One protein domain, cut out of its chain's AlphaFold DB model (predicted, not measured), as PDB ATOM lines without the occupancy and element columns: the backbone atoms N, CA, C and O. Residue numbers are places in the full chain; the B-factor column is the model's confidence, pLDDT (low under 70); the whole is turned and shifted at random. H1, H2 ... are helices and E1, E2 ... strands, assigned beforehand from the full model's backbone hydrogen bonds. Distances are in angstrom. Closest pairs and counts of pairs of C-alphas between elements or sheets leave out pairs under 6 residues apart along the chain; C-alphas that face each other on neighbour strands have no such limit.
ATOM      1  N   PRO A 100      23.833 -30.663  19.202       68.12
ATOM      2  CA  PRO A 100      23.553 -29.565  20.122       68.12
ATOM      3  C   PRO A 100      24.778 -28.736  20.471       68.12
ATOM      4  O   PRO A 100      24.664 -27.521  20.532       68.12
ATOM      5  N   GLN A 101      25.947 -29.355  20.629       73.50
ATOM      6  CA  GLN A 101      27.187 -28.651  20.933       73.50
ATOM      7  C   GLN A 101      27.572 -27.679  19.822       73.50
ATOM      8  O   GLN A 101      27.925 -26.538  20.106       73.50
ATOM      9  N   TYR A 102      27.425 -28.086  18.560       78.19
ATOM     10  CA  TYR A 102      27.597 -27.177  17.426       78.19
ATOM     11  C   TYR A 102      26.540 -26.074  17.425       78.19
ATOM     12  O   TYR A 102      26.885 -24.916  17.217       78.19
ATOM     13  N   LYS A 103      25.274 -26.399  17.723       74.62
ATOM     14  CA  LYS A 103      24.198 -25.401  17.810       74.62
ATOM     15  C   LYS A 103      24.453 -24.377  18.918       74.62
ATOM     16  O   LYS A 103      24.183 -23.192  18.738       74.62
ATOM     17  N   TRP A 104      24.980 -24.802  20.061       76.31
ATOM     18  CA  TRP A 104      25.359 -23.897  21.140       76.31
ATOM     19  C   TRP A 104      26.581 -23.074  20.772       76.31
ATOM     20  O   TRP A 104      26.582 -21.880  21.033       76.31
ATOM     21  N   LEU A 105      27.572 -23.661  20.102       74.94
ATOM     22  CA  LEU A 105      28.716 -22.914  19.590       74.94
ATOM     23  C   LEU A 105      28.277 -21.846  18.576       74.94
ATOM     24  O   LEU A 105      28.719 -20.708  18.660       74.94
ATOM     25  N   GLU A 106      27.365 -22.192  17.668       81.69
ATOM     26  CA  GLU A 106      26.732 -21.279  16.711       81.69
ATOM     27  C   GLU A 106      25.996 -20.133  17.423       81.69
ATOM     28  O   GLU A 106      26.131 -18.980  17.024       81.69
ATOM     29  N   THR A 107      25.254 -20.437  18.493       73.19
ATOM     30  CA  THR A 107      24.411 -19.458  19.203       73.19
ATOM     31  C   THR A 107      25.217 -18.564  20.150       73.19
ATOM     32  O   THR A 107      25.024 -17.354  20.174       73.19
ATOM     33  N   LEU A 108      26.109 -19.157  20.946       71.06
ATOM     34  CA  LEU A 108      26.849 -18.482  22.015       71.06
ATOM     35  C   LEU A 108      28.158 -17.863  21.508       71.06
ATOM     36  O   LEU A 108      28.586 -16.828  22.012       71.06
ATOM     37  N   TYR A 109      28.793 -18.475  20.503       79.12
ATOM     38  CA  TYR A 109      30.121 -18.090  20.015       79.12
ATOM     39  C   TYR A 109      30.224 -18.139  18.475       79.12
ATOM     40  O   TYR A 109      31.073 -18.851  17.925       79.12
ATOM     41  N   PRO A 110      29.429 -17.342  17.736       82.25
ATOM     42  CA  PRO A 110      29.308 -17.444  16.275       82.25
ATOM     43  C   PRO A 110      30.638 -17.281  15.521       82.25
ATOM     44  O   PRO A 110      30.893 -17.976  14.540       82.25
ATOM     45  N   LYS A 111      31.549 -16.423  16.008       78.88
ATOM     46  CA  LYS A 111      32.894 -16.269  15.417       78.88
ATOM     47  C   LYS A 111      33.727 -17.552  15.512       78.88
ATOM     48  O   LYS A 111      34.524 -17.842  14.623       78.88
ATOM     49  N   VAL A 112      33.569 -18.321  16.591       83.00
ATOM     50  CA  VAL A 112      34.249 -19.612  16.765       83.00
ATOM     51  C   VAL A 112      33.640 -20.649  15.828       83.00
ATOM     52  O   VAL A 112      34.378 -21.395  15.191       83.00
ATOM     53  N   PHE A 113      32.316 -20.640  15.677       83.00
ATOM     54  CA  PHE A 113      31.616 -21.529  14.757       83.00
ATOM     55  C   PHE A 113      32.028 -21.323  13.288       83.00
ATOM     56  O   PHE A 113      32.250 -22.298  12.572       83.00
ATOM     57  N   GLU A 114      32.228 -20.079  12.840       85.00
ATOM     58  CA  GLU A 114      32.726 -19.827  11.478       85.00
ATOM     59  C   GLU A 114      34.160 -20.335  11.268       85.00
ATOM     60  O   GLU A 114      34.456 -20.928  10.228       85.00
ATOM     61  N   ARG A 115      35.041 -20.202  12.267       81.81
ATOM     62  CA  ARG A 115      36.383 -20.812  12.211       81.81
ATOM     63  C   ARG A 115      36.314 -22.336  12.167       81.81
ATOM     64  O   ARG A 115      37.043 -22.953  11.394       81.81
ATOM     65  N   LEU A 116      35.412 -22.944  12.939       83.81
ATOM     66  CA  LEU A 116      35.171 -24.385  12.886       83.81
ATOM     67  C   LEU A 116      34.755 -24.810  11.474       83.81
ATOM     68  O   LEU A 116      35.350 -25.728  10.921       83.81
ATOM     69  N   LYS A 117      33.806 -24.107  10.844       85.06
ATOM     70  CA  LYS A 117      33.384 -24.396   9.462       85.06
ATOM     71  C   LYS A 117      34.541 -24.312   8.470       85.06
ATOM     72  O   LYS A 117      34.600 -25.111   7.539       85.06
ATOM     73  N   GLN A 118      35.457 -23.362   8.653       83.56
ATOM     74  CA  GLN A 118      36.663 -23.268   7.831       83.56
ATOM     75  C   GLN A 118      37.596 -24.465   8.043       83.56
ATOM     76  O   GLN A 118      38.070 -25.016   7.055       83.56
ATOM     77  N   LYS A 119      37.821 -24.902   9.290       80.19
ATOM     78  CA  LYS A 119      38.632 -26.100   9.577       80.19
ATOM     79  C   LYS A 119      38.003 -27.377   9.015       80.19
ATOM     80  O   LYS A 119      38.716 -28.181   8.427       80.19
ATOM     81  N   VAL A 120      36.679 -27.519   9.108       81.06
ATOM     82  CA  VAL A 120      35.937 -28.630   8.487       81.06
ATOM     83  C   VAL A 120      36.126 -28.628   6.966       81.06
ATOM     84  O   VAL A 120      36.430 -29.660   6.391       81.06
ATOM     85  N   LYS A 121      36.030 -27.467   6.301       83.62
ATOM     86  CA  LYS A 121      36.279 -27.354   4.847       83.62
ATOM     87  C   LYS A 121      37.721 -27.663   4.432       83.62
ATOM     88  O   LYS A 121      37.956 -27.937   3.261       83.62
ATOM     89  N   LYS A 122      38.673 -27.524   5.355       77.75
ATOM     90  CA  LYS A 122      40.097 -27.808   5.141       77.75
ATOM     91  C   LYS A 122      40.477 -29.243   5.535       77.75
ATOM     92  O   LYS A 122      41.665 -29.541   5.553       77.75
ATOM     93  N   ASP A 123      39.510 -30.091   5.898       71.62
ATOM     94  CA  ASP A 123      39.737 -31.445   6.429       71.62
ATOM     95  C   ASP A 123      40.667 -31.474   7.661       71.62
ATOM     96  O   ASP A 123      41.359 -32.451   7.937       71.62
ATOM     97  N   GLN A 124      40.692 -30.377   8.426       70.19
ATOM     98  CA  GLN A 124      41.445 -30.252   9.679       70.19
ATOM     99  C   GLN A 124      40.585 -30.585  10.904       70.19
ATOM    100  O   GLN A 124      41.100 -30.700  12.012       70.19
ATOM    101  N   PHE A 125      39.268 -30.702  10.722       67.88
ATOM    102  CA  PHE A 125      38.332 -31.042  11.783       67.88
ATOM    103  C   PHE A 125      37.278 -32.016  11.258       67.88
ATOM    104  O   PHE A 125      36.417 -31.643  10.460       67.88
ATOM    105  N   GLU A 126      37.341 -33.258  11.730       70.06
ATOM    106  CA  GLU A 126      36.425 -34.320  11.331       70.06
ATOM    107  C   GLU A 126      35.111 -34.223  12.122       70.06
ATOM    108  O   GLU A 126      35.100 -34.178  13.356       70.06
ATOM    109  N   VAL A 127      33.977 -34.221  11.419       73.25
ATOM    110  CA  VAL A 127      32.652 -34.198  12.053       73.25
ATOM    111  C   VAL A 127      32.043 -35.588  12.006       73.25
ATOM    112  O   VAL A 127      31.319 -35.955  11.081       73.25
ATOM    113  N   THR A 128      32.314 -36.362  13.050       62.91
ATOM    114  CA  THR A 128      31.889 -37.759  13.151       62.91
ATOM    115  C   THR A 128      30.728 -37.944  14.121       62.91
ATOM    116  O   THR A 128      30.914 -38.437  15.221       62.91
ATOM    117  N   ARG A 129      29.489 -37.602  13.750       70.06
ATOM    118  CA  ARG A 129      28.309 -38.039  14.528       70.06
ATOM    119  C   ARG A 129      27.037 -38.029  13.684       70.06
ATOM    120  O   ARG A 129      26.391 -37.005  13.522       70.06
ATOM    121  N   GLY A 130      26.593 -39.202  13.238       69.56
ATOM    122  CA  GLY A 130      25.291 -39.380  12.573       69.56
ATOM    123  C   GLY A 130      24.039 -39.165  13.449       69.56
ATOM    124  O   GLY A 130      22.936 -39.476  13.009       69.56
ATOM    125  N   ALA A 131      24.174 -38.666  14.685       81.12
ATOM    126  CA  ALA A 131      23.082 -38.492  15.645       81.12
ATOM    127  C   ALA A 131      23.084 -37.097  16.280       81.12
ATOM    128  O   ALA A 131      24.116 -36.438  16.375       81.12
ATOM    129  N   TRP A 132      21.914 -36.665  16.753       80.00
ATOM    130  CA  TRP A 132      21.748 -35.399  17.455       80.00
ATOM    131  C   TRP A 132      22.521 -35.404  18.780       80.00
ATOM    132  O   TRP A 132      23.427 -34.597  18.938       80.00
ATOM    133  N   VAL A 133      22.275 -36.352  19.689       78.88
ATOM    134  CA  VAL A 133      23.144 -36.581  20.866       78.88
ATOM    135  C   VAL A 133      23.727 -37.991  20.886       78.88
ATOM    136  O   VAL A 133      23.267 -38.876  20.162       78.88
ATOM    137  N   GLU A 134      24.695 -38.220  21.779       80.62
ATOM    138  CA  GLU A 134      25.111 -39.566  22.180       80.62
ATOM    139  C   GLU A 134      24.013 -40.239  23.015       80.62
ATOM    140  O   GLU A 134      24.022 -40.225  24.249       80.62
ATOM    141  N   CYS A 135      22.995 -40.728  22.316       77.69
ATOM    142  CA  CYS A 135      21.772 -41.233  22.915       77.69
ATOM    143  C   CYS A 135      21.919 -42.665  23.442       77.69
ATOM    144  O   CYS A 135      22.553 -43.515  22.822       77.69
ATOM    145  N   ASN A 136      21.241 -42.955  24.558       81.25
ATOM    146  CA  ASN A 136      20.962 -44.336  24.943       81.25
ATOM    147  C   ASN A 136      20.110 -45.002  23.851       81.25
ATOM    148  O   ASN A 136      19.175 -44.383  23.344       81.25
ATOM    149  N   SER A 137      20.402 -46.252  23.509       84.50
ATOM    150  CA  SER A 137      19.679 -46.943  22.439       84.50
ATOM    151  C   SER A 137      18.561 -47.873  22.933       84.50
ATOM    152  O   SER A 137      17.677 -48.197  22.148       84.50
ATOM    153  N   ASN A 138      18.571 -48.271  24.210       85.88
ATOM    154  CA  ASN A 138      17.685 -49.296  24.776       85.88
ATOM    155  C   ASN A 138      16.364 -48.738  25.309       85.88
ATOM    156  O   ASN A 138      15.316 -49.353  25.148       85.88
ATOM    157  N   MET A 139      16.422 -47.588  25.979       82.31
ATOM    158  CA  MET A 139      15.272 -47.009  26.679       82.31
ATOM    159  C   MET A 139      14.349 -46.165  25.781       82.31
ATOM    160  O   MET A 139      13.138 -46.175  26.004       82.31
ATOM    161  N   PRO A 140      14.849 -45.389  24.795       80.19
ATOM    162  CA  PRO A 140      13.964 -44.613  23.934       80.19
ATOM    163  C   PRO A 140      13.120 -45.486  23.006       80.19
ATOM    164  O   PRO A 140      13.566 -46.519  22.514       80.19
ATOM    165  N   SER A 141      11.926 -44.995  22.663       79.75
ATOM    166  CA  SER A 141      11.142 -45.583  21.574       79.75
ATOM    167  C   SER A 141      11.899 -45.512  20.239       79.75
ATOM    168  O   SER A 141      12.718 -44.614  20.008       79.75
ATOM    169  N   SER A 142      11.552 -46.395  19.303       76.12
ATOM    170  CA  SER A 142      12.103 -46.390  17.940       76.12
ATOM    171  C   SER A 142      11.883 -45.058  17.210       76.12
ATOM    172  O   SER A 142      12.767 -44.593  16.487       76.12
ATOM    173  N   LYS A 143      10.740 -44.391  17.439       72.94
ATOM    174  CA  LYS A 143      10.435 -43.057  16.892       72.94
ATOM    175  C   LYS A 143      11.399 -42.009  17.444       72.94
ATOM    176  O   LYS A 143      11.916 -41.194  16.683       72.94
ATOM    177  N   THR A 144      11.693 -42.054  18.744       77.88
ATOM    178  CA  THR A 144      12.679 -41.164  19.375       77.88
ATOM    179  C   THR A 144      14.076 -41.397  18.807       77.88
ATOM    180  O   THR A 144      14.741 -40.433  18.436       77.88
ATOM    181  N   LEU A 145      14.501 -42.655  18.678       82.75
ATOM    182  CA  LEU A 145      15.814 -43.001  18.130       82.75
ATOM    183  C   LEU A 145      15.953 -42.558  16.663       82.75
ATOM    184  O   LEU A 145      16.938 -41.931  16.289       82.75
ATOM    185  N   SER A 146      14.905 -42.746  15.857       82.00
ATOM    186  CA  SER A 146      14.862 -42.263  14.468       82.00
ATOM    187  C   SER A 146      14.993 -40.737  14.379       82.00
ATOM    188  O   SER A 146      15.657 -40.209  13.487       82.00
ATOM    189  N   ARG A 147      14.391 -39.998  15.324       79.06
ATOM    190  CA  ARG A 147      14.517 -38.533  15.389       79.06
ATOM    191  C   ARG A 147      15.922 -38.083  15.773       79.06
ATOM    192  O   ARG A 147      16.359 -37.073  15.233       79.06
ATOM    193  N   GLN A 148      16.630 -38.817  16.634       81.62
ATOM    194  CA  GLN A 148      18.029 -38.512  16.961       81.62
ATOM    195  C   GLN A 148      18.879 -38.477  15.690       81.62
ATOM    196  O   GLN A 148      19.587 -37.500  15.452       81.62
ATOM    197  N   PHE A 149      18.755 -39.491  14.835       86.50
ATOM    198  CA  PHE A 149      19.526 -39.556  13.594       86.50
ATOM    199  C   PHE A 149      19.080 -38.506  12.579       86.50
ATOM    200  O   PHE A 149      19.903 -37.767  12.044       86.50
ATOM    201  N   LEU A 150      17.768 -38.356  12.378       82.25
ATOM    202  CA  LEU A 150      17.230 -37.377  11.435       82.25
ATOM    203  C   LEU A 150      17.640 -35.937  11.779       82.25
ATOM    204  O   LEU A 150      18.011 -35.175  10.889       82.25
ATOM    205  N   LEU A 151      17.542 -35.550  13.055       80.81
ATOM    206  CA  LEU A 151      17.879 -34.196  13.499       80.81
ATOM    207  C   LEU A 151      19.381 -33.931  13.386       80.81
ATOM    208  O   LEU A 151      19.757 -32.875  12.880       80.81
ATOM    209  N   GLY A 152      20.224 -34.889  13.792       82.56
ATOM    210  CA  GLY A 152      21.678 -34.789  13.637       82.56
ATOM    211  C   GLY A 152      22.070 -34.596  12.174       82.56
ATOM    212  O   GLY A 152      22.680 -33.589  11.819       82.56
ATOM    213  N   GLN A 153      21.607 -35.495  11.304       86.38
ATOM    214  CA  GLN A 153      21.921 -35.456   9.877       86.38
ATOM    215  C   GLN A 153      21.433 -34.179   9.185       86.38
ATOM    216  O   GLN A 153      22.164 -33.575   8.402       86.38
ATOM    217  N   ARG A 154      20.212 -33.715   9.485       84.62
ATOM    218  CA  ARG A 154      19.696 -32.452   8.929       84.62
ATOM    219  C   ARG A 154      20.511 -31.246   9.378       84.62
ATOM    220  O   ARG A 154      20.745 -30.347   8.573       84.62
ATOM    221  N   TYR A 155      20.938 -31.222  10.638       84.50
ATOM    222  CA  TYR A 155      21.734 -30.123  11.165       84.50
ATOM    223  C   TYR A 155      23.074 -30.012  10.443       84.50
ATOM    224  O   TYR A 155      23.353 -28.962   9.856       84.50
ATOM    225  N   PHE A 156      23.838 -31.106  10.381       86.38
ATOM    226  CA  PHE A 156      25.126 -31.128   9.686       86.38
ATOM    227  C   PHE A 156      24.979 -30.821   8.198       86.38
ATOM    228  O   PHE A 156      25.701 -29.967   7.682       86.38
ATOM    229  N   LYS A 157      23.950 -31.364   7.534       89.25
ATOM    230  CA  LYS A 157      23.676 -31.020   6.136       89.25
ATOM    231  C   LYS A 157      23.419 -29.527   5.944       89.25
ATOM    232  O   LYS A 157      23.946 -28.943   5.004       89.25
ATOM    233  N   SER A 158      22.638 -28.907   6.828       87.19
ATOM    234  CA  SER A 158      22.269 -27.491   6.710       87.19
ATOM    235  C   SER A 158      23.414 -26.518   7.008       87.19
ATOM    236  O   SER A 158      23.437 -25.428   6.445       87.19
ATOM    237  N   ARG A 159      24.342 -26.876   7.907       87.06
ATOM    238  CA  ARG A 159      25.414 -25.978   8.374       87.06
ATOM    239  C   ARG A 159      26.763 -26.242   7.733       87.06
ATOM    240  O   ARG A 159      27.518 -25.299   7.499       87.06
ATOM    241  N   LEU A 160      27.057 -27.510   7.470       87.25
ATOM    242  CA  LEU A 160      28.352 -27.976   6.982       87.25
ATOM    243  C   LEU A 160      28.279 -28.510   5.546       87.25
ATOM    244  O   LEU A 160      29.307 -28.633   4.892       87.25
ATOM    245  N   GLY A 161      27.076 -28.763   5.018       89.38
ATOM    246  CA  GLY A 161      26.855 -29.103   3.609       89.38
ATOM    247  C   GLY A 161      26.874 -30.601   3.289       89.38
ATOM    248  O   GLY A 161      26.546 -30.979   2.161       89.38
ATOM    249  N   PHE A 162      27.155 -31.467   4.263       88.12
ATOM    250  CA  PHE A 162      27.245 -32.920   4.084       88.12
ATOM    251  C   PHE A 162      26.481 -33.698   5.164       88.12
ATOM    252  O   PHE A 162      26.110 -33.153   6.202       88.12
ATOM    253  N   TYR A 163      26.217 -34.973   4.880       87.44
ATOM    254  CA  TYR A 163      25.719 -35.941   5.857       87.44
ATOM    255  C   TYR A 163      26.900 -36.712   6.441       87.44
ATOM    256  O   TYR A 163      27.833 -37.028   5.706       87.44
ATOM    257  N   CYS A 164      26.856 -37.029   7.731       86.25
ATOM    258  CA  CYS A 164      27.854 -37.899   8.347       86.25
ATOM    259  C   CYS A 164      27.667 -39.334   7.839       86.25
ATOM    260  O   CYS A 164      26.541 -39.831   7.782       86.25
ATOM    261  N   ASP A 165      28.762 -40.019   7.533       84.06
ATOM    262  CA  ASP A 165      28.759 -41.411   7.071       84.06
ATOM    263  C   ASP A 165      28.976 -42.426   8.207       84.06
ATOM    264  O   ASP A 165      28.766 -43.622   8.012       84.06
ATOM    265  N   THR A 166      29.337 -41.947   9.400       82.12
ATOM    266  CA  THR A 166      29.702 -42.765  10.556       82.12
ATOM    267  C   THR A 166      28.850 -42.382  11.765       82.12
ATOM    268  O   THR A 166      28.779 -41.212  12.164       82.12
ATOM    269  N   LEU A 167      28.196 -43.367  12.385       87.44
ATOM    270  CA  LEU A 167      27.560 -43.180  13.689       87.44
ATOM    271  C   LEU A 167      28.574 -43.463  14.804       87.44
ATOM    272  O   LEU A 167      29.200 -44.514  14.811       87.44
ATOM    273  N   VAL A 168      28.695 -42.558  15.775       82.56
ATOM    274  CA  VAL A 168      29.661 -42.660  16.881       82.56
ATOM    275  C   VAL A 168      28.920 -42.605  18.216       82.56
ATOM    276  O   VAL A 168      28.372 -41.558  18.576       82.56
ATOM    277  N   LEU A 169      28.892 -43.733  18.934       85.94
ATOM    278  CA  LEU A 169      28.269 -43.894  20.255       85.94
ATOM    279  C   LEU A 169      29.203 -44.680  21.204       85.94
ATOM    280  O   LEU A 169      28.892 -45.811  21.567       85.94
ATOM    281  N   PRO A 170      30.371 -44.140  21.587       80.06
ATOM    282  CA  PRO A 170      31.363 -44.880  22.362       80.06
ATOM    283  C   PRO A 170      30.866 -45.312  23.747       80.06
ATOM    284  O   PRO A 170      31.138 -46.440  24.165       80.06
ATOM    285  N   ASP A 171      30.119 -44.458  24.443       80.56
ATOM    286  CA  ASP A 171      29.795 -44.609  25.863       80.56
ATOM    287  C   ASP A 171      28.332 -45.003  26.121       80.56
ATOM    288  O   ASP A 171      27.792 -44.888  27.219       80.56
ATOM    289  N   THR A 172      27.658 -45.523  25.097       84.12
ATOM    290  CA  THR A 172      26.270 -45.970  25.221       84.12
ATOM    291  C   THR A 172      26.175 -47.331  25.918       84.12
ATOM    292  O   THR A 172      26.817 -48.307  25.524       84.12
ATOM    293  N   PHE A 173      25.339 -47.417  26.960       86.38
ATOM    294  CA  PHE A 173      25.133 -48.641  27.743       86.38
ATOM    295  C   PHE A 173      24.222 -49.636  27.019       86.38
ATOM    296  O   PHE A 173      23.011 -49.678  27.246       86.38
ATOM    297  N   GLY A 174      24.840 -50.449  26.162       87.88
ATOM    298  CA  GLY A 174      24.183 -51.502  25.395       87.88
ATOM    299  C   GLY A 174      23.472 -50.990  24.142       87.88
ATOM    300  O   GLY A 174      23.128 -49.810  24.032       87.88
ATOM    301  N   TYR A 175      23.251 -51.905  23.196       91.94
ATOM    302  CA  TYR A 175      22.728 -51.578  21.873       91.94
ATOM    303  C   TYR A 175      21.529 -52.439  21.474       91.94
ATOM    304  O   TYR A 175      21.578 -53.664  21.588       91.94
ATOM    305  N   VAL A 176      20.466 -51.809  20.963       93.00
ATOM    306  CA  VAL A 176      19.298 -52.533  20.436       93.00
ATOM    307  C   VAL A 176      19.630 -53.290  19.154       93.00
ATOM    308  O   VAL A 176      20.317 -52.779  18.272       93.00
ATOM    309  N   ALA A 177      19.056 -54.482  18.995       93.62
ATOM    310  CA  ALA A 177      19.328 -55.364  17.858       93.62
ATOM    311  C   ALA A 177      18.958 -54.769  16.481       93.62
ATOM    312  O   ALA A 177      19.484 -55.205  15.463       93.62
ATOM    313  N   GLN A 178      18.058 -53.781  16.435       93.56
ATOM    314  CA  GLN A 178      17.637 -53.109  15.198       93.56
ATOM    315  C   GLN A 178      18.484 -51.883  14.826       93.56
ATOM    316  O   GLN A 178      18.228 -51.257  13.796       93.56
ATOM    317  N   LEU A 179      19.500 -51.540  15.625       92.44
ATOM    318  CA  LEU A 179      20.338 -50.370  15.377       92.44
ATOM    319  C   LEU A 179      21.018 -50.389  13.991       92.44
ATOM    320  O   LEU A 179      20.931 -49.355  13.334       92.44
ATOM    321  N   PRO A 180      21.576 -51.507  13.467       94.75
ATOM    322  CA  PRO A 180      22.190 -51.517  12.133       94.75
ATOM    323  C   PRO A 180      21.268 -50.999  11.027       94.75
ATOM    324  O   PRO A 180      21.677 -50.185  10.202       94.75
ATOM    325  N   GLN A 181      19.993 -51.395  11.051       93.88
ATOM    326  CA  GLN A 181      19.011 -50.921  10.081       93.88
ATOM    327  C   GLN A 181      18.805 -49.406  10.183       93.88
ATOM    328  O   GLN A 181      18.753 -48.721   9.165       93.88
ATOM    329  N   LEU A 182      18.713 -48.869  11.401       91.38
ATOM    330  CA  LEU A 182      18.539 -47.433  11.609       91.38
ATOM    331  C   LEU A 182      19.768 -46.629  11.170       91.38
ATOM    332  O   LEU A 182      19.596 -45.567  10.580       91.38
ATOM    333  N   VAL A 183      20.977 -47.151  11.398       90.88
ATOM    334  CA  VAL A 183      22.234 -46.530  10.946       90.88
ATOM    335  C   VAL A 183      22.272 -46.440   9.420       90.88
ATOM    336  O   VAL A 183      22.540 -45.380   8.857       90.88
ATOM    337  N   ARG A 184      21.906 -47.525   8.726       92.25
ATOM    338  CA  ARG A 184      21.823 -47.527   7.259       92.25
ATOM    339  C   ARG A 184      20.766 -46.552   6.743       92.25
ATOM    340  O   ARG A 184      21.030 -45.800   5.809       92.25
ATOM    341  N   LEU A 185      19.588 -46.523   7.370       91.69
ATOM    342  CA  LEU A 185      18.507 -45.602   7.007       91.69
ATOM    343  C   LEU A 185      18.858 -44.133   7.269       91.69
ATOM    344  O   LEU A 185      18.334 -43.257   6.583       91.69
ATOM    345  N   SER A 186      19.748 -43.841   8.221       87.12
ATOM    346  CA  SER A 186      20.244 -42.484   8.446       87.12
ATOM    347  C   SER A 186      21.331 -42.054   7.460       87.12
ATOM    348  O   SER A 186      21.829 -40.941   7.588       87.12
ATOM    349  N   GLY A 187      21.707 -42.901   6.496       88.19
ATOM    350  CA  GLY A 187      22.770 -42.626   5.527       88.19
ATOM    351  C   GLY A 187      24.181 -42.908   6.049       88.19
ATOM    352  O   GLY A 187      25.149 -42.635   5.345       88.19
ATOM    353  N   CYS A 188      24.310 -43.471   7.252       89.00
ATOM    354  CA  CYS A 188      25.596 -43.896   7.785       89.00
ATOM    355  C   CYS A 188      25.940 -45.295   7.252       89.00
ATOM    356  O   CYS A 188      25.109 -46.206   7.243       89.00
ATOM    357  N   SER A 189      27.180 -45.478   6.814       88.00
ATOM    358  CA  SER A 189      27.710 -46.750   6.327       88.00
ATOM    359  C   SER A 189      28.444 -47.548   7.407       88.00
ATOM    360  O   SER A 189      28.522 -48.775   7.302       88.00
ATOM    361  N   SER A 190      28.913 -46.863   8.452       85.38
ATOM    362  CA  SER A 190      29.744 -47.408   9.521       85.38
ATOM    363  C   SER A 190      29.251 -46.987  10.909       85.38
ATOM    364  O   SER A 190      28.497 -46.020  11.087       85.38
ATOM    365  N   PHE A 191      29.681 -47.745  11.916       89.50
ATOM    366  CA  PHE A 191      29.342 -47.543  13.315       89.50
ATOM    367  C   PHE A 191      30.577 -47.704  14.210       89.50
ATOM    368  O   PHE A 191      31.345 -48.651  14.063       89.50
ATOM    369  N   PHE A 192      30.751 -46.793  15.165       84.75
ATOM    370  CA  PHE A 192      31.787 -46.856  16.188       84.75
ATOM    371  C   PHE A 192      31.176 -46.962  17.588       84.75
ATOM    372  O   PHE A 192      30.348 -46.132  17.983       84.75
ATOM    373  N   ALA A 193      31.637 -47.954  18.351       85.19
ATOM    374  CA  ALA A 193      31.228 -48.226  19.727       85.19
ATOM    375  C   ALA A 193      32.449 -48.534  20.599       85.19
ATOM    376  O   ALA A 193      33.435 -49.061  20.106       85.19
ATOM    377  N   GLN A 194      32.373 -48.282  21.909       82.06
ATOM    378  CA  GLN A 194      33.441 -48.680  22.836       82.06
ATOM    379  C   GLN A 194      32.933 -49.563  23.971       82.06
ATOM    380  O   GLN A 194      33.609 -50.515  24.360       82.06
ATOM    381  N   LYS A 195      31.733 -49.294  24.496       83.06
ATOM    382  CA  LYS A 195      31.249 -49.918  25.737       83.06
ATOM    383  C   LYS A 195      31.158 -51.449  25.728       83.06
ATOM    384  O   LYS A 195      31.254 -52.059  26.786       83.06
ATOM    385  N   LEU A 196      31.028 -52.083  24.559       84.12
ATOM    386  CA  LEU A 196      31.033 -53.551  24.439       84.12
ATOM    387  C   LEU A 196      32.384 -54.182  24.820       84.12
ATOM    388  O   LEU A 196      32.422 -55.353  25.183       84.12
ATOM    389  N   SER A 197      33.482 -53.417  24.790       81.12
ATOM    390  CA  SER A 197      34.794 -53.878  25.267       81.12
ATOM    391  C   SER A 197      34.887 -53.972  26.799       81.12
ATOM    392  O   SER A 197      35.835 -54.553  27.314       81.12
ATOM    393  N   TRP A 198      33.914 -53.426  27.543       79.50
ATOM    394  CA  TRP A 198      33.934 -53.346  29.014       79.50
ATOM    395  C   TRP A 198      33.158 -54.492  29.686       79.50
ATOM    396  O   TRP A 198      32.778 -54.403  30.855       79.50
ATOM    397  N   ASN A 199      32.883 -55.571  28.955       82.25
ATOM    398  CA  ASN A 199      32.148 -56.712  29.484       82.25
ATOM    399  C   ASN A 199      32.983 -57.477  30.525       82.25
ATOM    400  O   ASN A 199      33.999 -58.081  30.198       82.25
ATOM    401  N   ALA A 200      32.501 -57.525  31.771       81.00
ATOM    402  CA  ALA A 200      33.177 -58.241  32.859       81.00
ATOM    403  C   ALA A 200      33.038 -59.774  32.788       81.00
ATOM    404  O   ALA A 200      33.826 -60.487  33.400       81.00
ATOM    405  N   THR A 201      32.003 -60.282  32.109       82.75
ATOM    406  CA  THR A 201      31.694 -61.728  32.058       82.75
ATOM    407  C   THR A 201      32.179 -62.368  30.763       82.75
ATOM    408  O   THR A 201      32.938 -63.327  30.802       82.75
ATOM    409  N   ASN A 202      31.762 -61.817  29.618       82.69
ATOM    410  CA  ASN A 202      32.073 -62.365  28.302       82.69
ATOM    411  C   ASN A 202      32.855 -61.342  27.487       82.69
ATOM    412  O   ASN A 202      32.308 -60.300  27.115       82.69
ATOM    413  N   LEU A 203      34.110 -61.658  27.175       82.25
ATOM    414  CA  LEU A 203      34.906 -60.861  26.247       82.25
ATOM    415  C   LEU A 203      34.243 -60.866  24.869       82.25
ATOM    416  O   LEU A 203      33.804 -61.908  24.379       82.25
ATOM    417  N   PHE A 204      34.148 -59.691  24.249       85.94
ATOM    418  CA  PHE A 204      33.577 -59.584  22.914       85.94
ATOM    419  C   PHE A 204      34.580 -60.135  21.880       85.94
ATOM    420  O   PHE A 204      35.757 -59.778  21.937       85.94
ATOM    421  N   PRO A 205      34.156 -60.997  20.938       85.31
ATOM    422  CA  PRO A 205      35.080 -61.813  20.142       85.31
ATOM    423  C   PRO A 205      35.835 -61.059  19.036       85.31
ATOM    424  O   PRO A 205      36.764 -61.609  18.450       85.31
ATOM    425  N   SER A 206      35.431 -59.839  18.674       84.38
ATOM    426  CA  SER A 206      36.007 -59.114  17.532       84.38
ATOM    427  C   SER A 206      35.948 -57.606  17.728       84.38
ATOM    428  O   SER A 206      34.959 -57.091  18.224       84.38
ATOM    429  N   THR A 207      36.971 -56.873  17.295       79.69
ATOM    430  CA  THR A 207      36.992 -55.399  17.363       79.69
ATOM    431  C   THR A 207      36.445 -54.739  16.103       79.69
ATOM    432  O   THR A 207      35.949 -53.624  16.167       79.69
ATOM    433  N   THR A 208      36.482 -55.431  14.963       84.06
ATOM    434  CA  THR A 208      35.866 -54.985  13.705       84.06
ATOM    435  C   THR A 208      35.003 -56.105  13.158       84.06
ATOM    436  O   THR A 208      35.478 -57.234  13.041       84.06
ATOM    437  N   PHE A 209      33.740 -55.820  12.859       88.81
ATOM    438  CA  PHE A 209      32.778 -56.830  12.421       88.81
ATOM    439  C   PHE A 209      31.600 -56.194  11.677       88.81
ATOM    440  O   PHE A 209      31.259 -55.035  11.909       88.81
ATOM    441  N   ASN A 210      30.937 -56.966  10.815       92.31
ATOM    442  CA  ASN A 210      29.642 -56.574  10.262       92.31
ATOM    443  C   ASN A 210      28.550 -56.929  11.262       92.31
ATOM    444  O   ASN A 210      28.326 -58.098  11.579       92.31
ATOM    445  N   TRP A 211      27.866 -55.913  11.775       95.44
ATOM    446  CA  TRP A 211      26.751 -56.121  12.677       95.44
ATOM    447  C   TRP A 211      25.450 -56.219  11.890       95.44
ATOM    448  O   TRP A 211      24.981 -55.231  11.329       95.44
ATOM    449  N   VAL A 212      24.868 -57.416  11.876       96.44
ATOM    450  CA  VAL A 212      23.614 -57.728  11.186       96.44
ATOM    451  C   VAL A 212      22.433 -57.607  12.155       96.44
ATOM    452  O   VAL A 212      22.463 -58.160  13.256       96.44
ATOM    453  N   CYS A 213      21.386 -56.879  11.764       94.31
ATOM    454  CA  CYS A 213      20.157 -56.770  12.548       94.31
ATOM    455  C   CYS A 213      19.210 -57.961  12.331       94.31
ATOM    456  O   CYS A 213      19.386 -58.771  11.423       94.31
ATOM    457  N   LEU A 214      18.125 -58.012  13.111       92.12
ATOM    458  CA  LEU A 214      17.096 -59.064  13.031       92.12
ATOM    459  C   LEU A 214      16.453 -59.216  11.641       92.12
ATOM    460  O   LEU A 214      15.894 -60.263  11.333       92.12
ATOM    461  N   ARG A 215      16.499 -58.167  10.813       89.00
ATOM    462  CA  ARG A 215      15.953 -58.151   9.446       89.00
ATOM    463  C   ARG A 215      17.017 -58.245   8.349       89.00
ATOM    464  O   ARG A 215      16.688 -58.058   7.184       89.00
ATOM    465  N   GLY A 216      18.273 -58.512   8.707       91.38
ATOM    466  CA  GLY A 216      19.360 -58.747   7.754       91.38
ATOM    467  C   GLY A 216      20.090 -57.499   7.251       91.38
ATOM    468  O   GLY A 216      21.060 -57.638   6.518       91.38
ATOM    469  N   SER A 217      19.682 -56.280   7.631       95.50
ATOM    470  CA  SER A 217      20.500 -55.089   7.351       95.50
ATOM    471  C   SER A 217      21.793 -55.146   8.155       95.50
ATOM    472  O   SER A 217      21.759 -55.451   9.346       95.50
ATOM    473  N   GLU A 218      22.912 -54.800   7.529       94.62
ATOM    474  CA  GLU A 218      24.224 -54.830   8.169       94.62
ATOM    475  C   GLU A 218      24.899 -53.459   8.200       94.62
ATOM    476  O   GLU A 218      24.636 -52.592   7.363       94.62
ATOM    477  N   VAL A 219      25.780 -53.267   9.179       94.25
ATOM    478  CA  VAL A 219      26.641 -52.088   9.286       94.25
ATOM    479  C   VAL A 219      28.049 -52.498   9.708       94.25
ATOM    480  O   VAL A 219      28.215 -53.302  10.630       94.25
ATOM    481  N   LEU A 220      29.065 -51.926   9.056       91.69
ATOM    482  CA  LEU A 220      30.454 -52.125   9.461       91.69
ATOM    483  C   LEU A 220      30.669 -51.456  10.817       91.69
ATOM    484  O   LEU A 220      30.552 -50.237  10.939       91.69
ATOM    485  N   THR A 221      30.972 -52.255  11.830       87.44
ATOM    486  CA  THR A 221      31.157 -51.800  13.203       87.44
ATOM    487  C   THR A 221      32.612 -51.939  13.612       87.44
ATOM    488  O   THR A 221      33.225 -52.984  13.393       87.44
ATOM    489  N   HIS A 222      33.151 -50.895  14.234       83.38
ATOM    490  CA  HIS A 222      34.481 -50.899  14.821       83.38
ATOM    491  C   HIS A 222      34.432 -50.480  16.292       83.38
ATOM    492  O   HIS A 222      33.655 -49.610  16.690       83.38
ATOM    493  N   MET A 223      35.295 -51.095  17.088       79.00
ATOM    494  CA  MET A 223      35.573 -50.746  18.471       79.00
ATOM    495  C   MET A 223      37.069 -50.560  18.632       79.00
ATOM    496  O   MET A 223      37.842 -51.345  18.073       79.00
ATOM    497  N   ALA A 224      37.484 -49.558  19.411       67.44
ATOM    498  CA  ALA A 224      38.904 -49.372  19.651       67.44
ATOM    499  C   ALA A 224      39.473 -50.616  20.345       67.44
ATOM    500  O   ALA A 224      38.862 -51.201  21.243       67.44
TER     501      ALA A 224
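This is residues 100 to 224 of the 390 residues of the protein "Glycoside hydrolase, 38 vacuolar alpha mannosidase" of Saitozyma podzolica (UniProt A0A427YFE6). A twisted four-strand sheet, with the short helix H4 beside its strands, makes one end of an elongated body; two helices meeting in a corner, H1 and H2, make the other end, and the long helix H3 runs between the two ends. A long stretch with no named element, residues 122 to 141, leads from H2 back to the beginning of H3, and residues 198 to 203 stick out as a free loop at the sheet end. The printed part has 125 residues with five named helices and four named strands, in the order H1 H2 H3 E1 H4 E2 H5 E3 E4; the sheet is mixed, in the order E1 E2 E4 E3, and the class is mixed, helices and strands. The whole is compact by its radius of gyration of the C-alphas, 15.5 A, and spans 48 by 29 by 22 A.

Begin with the sheet, where E1, residues 166 to 169, and E2, residues 190 to 193, are parallel at 16 degrees; look for N 192 and O 167, 2.8 A apart and within hydrogen-bond range. E4, residues 218 to 222, is parallel to E2 at 47 degrees, with N 191 and O 220 within hydrogen-bond range at 2.8 A. E3, residues 208 to 212, forms a hairpin with E4, antiparallel at 155 degrees, with N 221 and O 209 within hydrogen-bond range at 2.8 A. E1 and E3 are the edge strands. The sheet is strongly twisted, but only just, its C-alphas lying up to 4.5 A off the best plane. H4, residues 179 to 185, is on the sheet and stands at the sheet's level, with a height over the sheet of 1.3 A; its closest C-alphas to E4 are those of Pro 180 and Val 219, 5.3 A apart. E1, H4 and E2 make a strand-helix-strand unit, two parallel neighbour strands with a helix between them in the chain, and its crossover is right-handed. H5, residues 195 to 198, is not on the sheet. Moving outward, H3, residues 142 to 160, is not on the sheet; it is close to H4 but not clearly touching, at a steep tilt of 45 degrees, the same way, with the closest C-alphas, Ser 146 and Leu 182, 7.0 A apart. Its closest C-alpha to H2, residues 110 to 121, is Leu 160, 6.7 A from that of Lys 117; the two helices are close but not clearly touching, about perpendicular at 88 degrees. H1, residues 100 to 108, touches H2, with residues 112 to 113 of H2 alone, at a steep tilt of 48 degrees, opposite ways; the closest C-alphas are those of Glu 106 and Phe 113, 5.3 A apart. H1 and H3 are near each other, while H1 and H2 are both apart from the four strands. In H1, H2, H3 and H4 every O i to N i+4 pair is within hydrogen-bond range; H5 is too short for such a pair.

Find E1 at C-alpha 166, (29.702, -42.765, 10.556), and follow it 9.9 A to C-alpha 169. E2 is 10.3 A long, and E3 and E4 are each 12.8 A long, E4 ending at C-alpha 222, (34.481, -50.899, 14.821). H4 measures 9.8 A and H5 5.4 A. H3, the longest helix, runs 26.9 A from C-alpha 142 at (12.103, -46.390, 17.940) to C-alpha 160. H2 is 16.7 A long, and H1 runs 11.7 A from C-alpha 100 at (23.553, -29.565, 20.122).

The two C-alphas farthest apart, those of Lys 111 and Thr 201, are 48.4 A apart. The printed part has no cut, and the link from H2 to H3 is long, with 20 residues. The mean pLDDT of the printed part is 83.4; residues 100, 125, 128, 130 and 224 of this model are under 70.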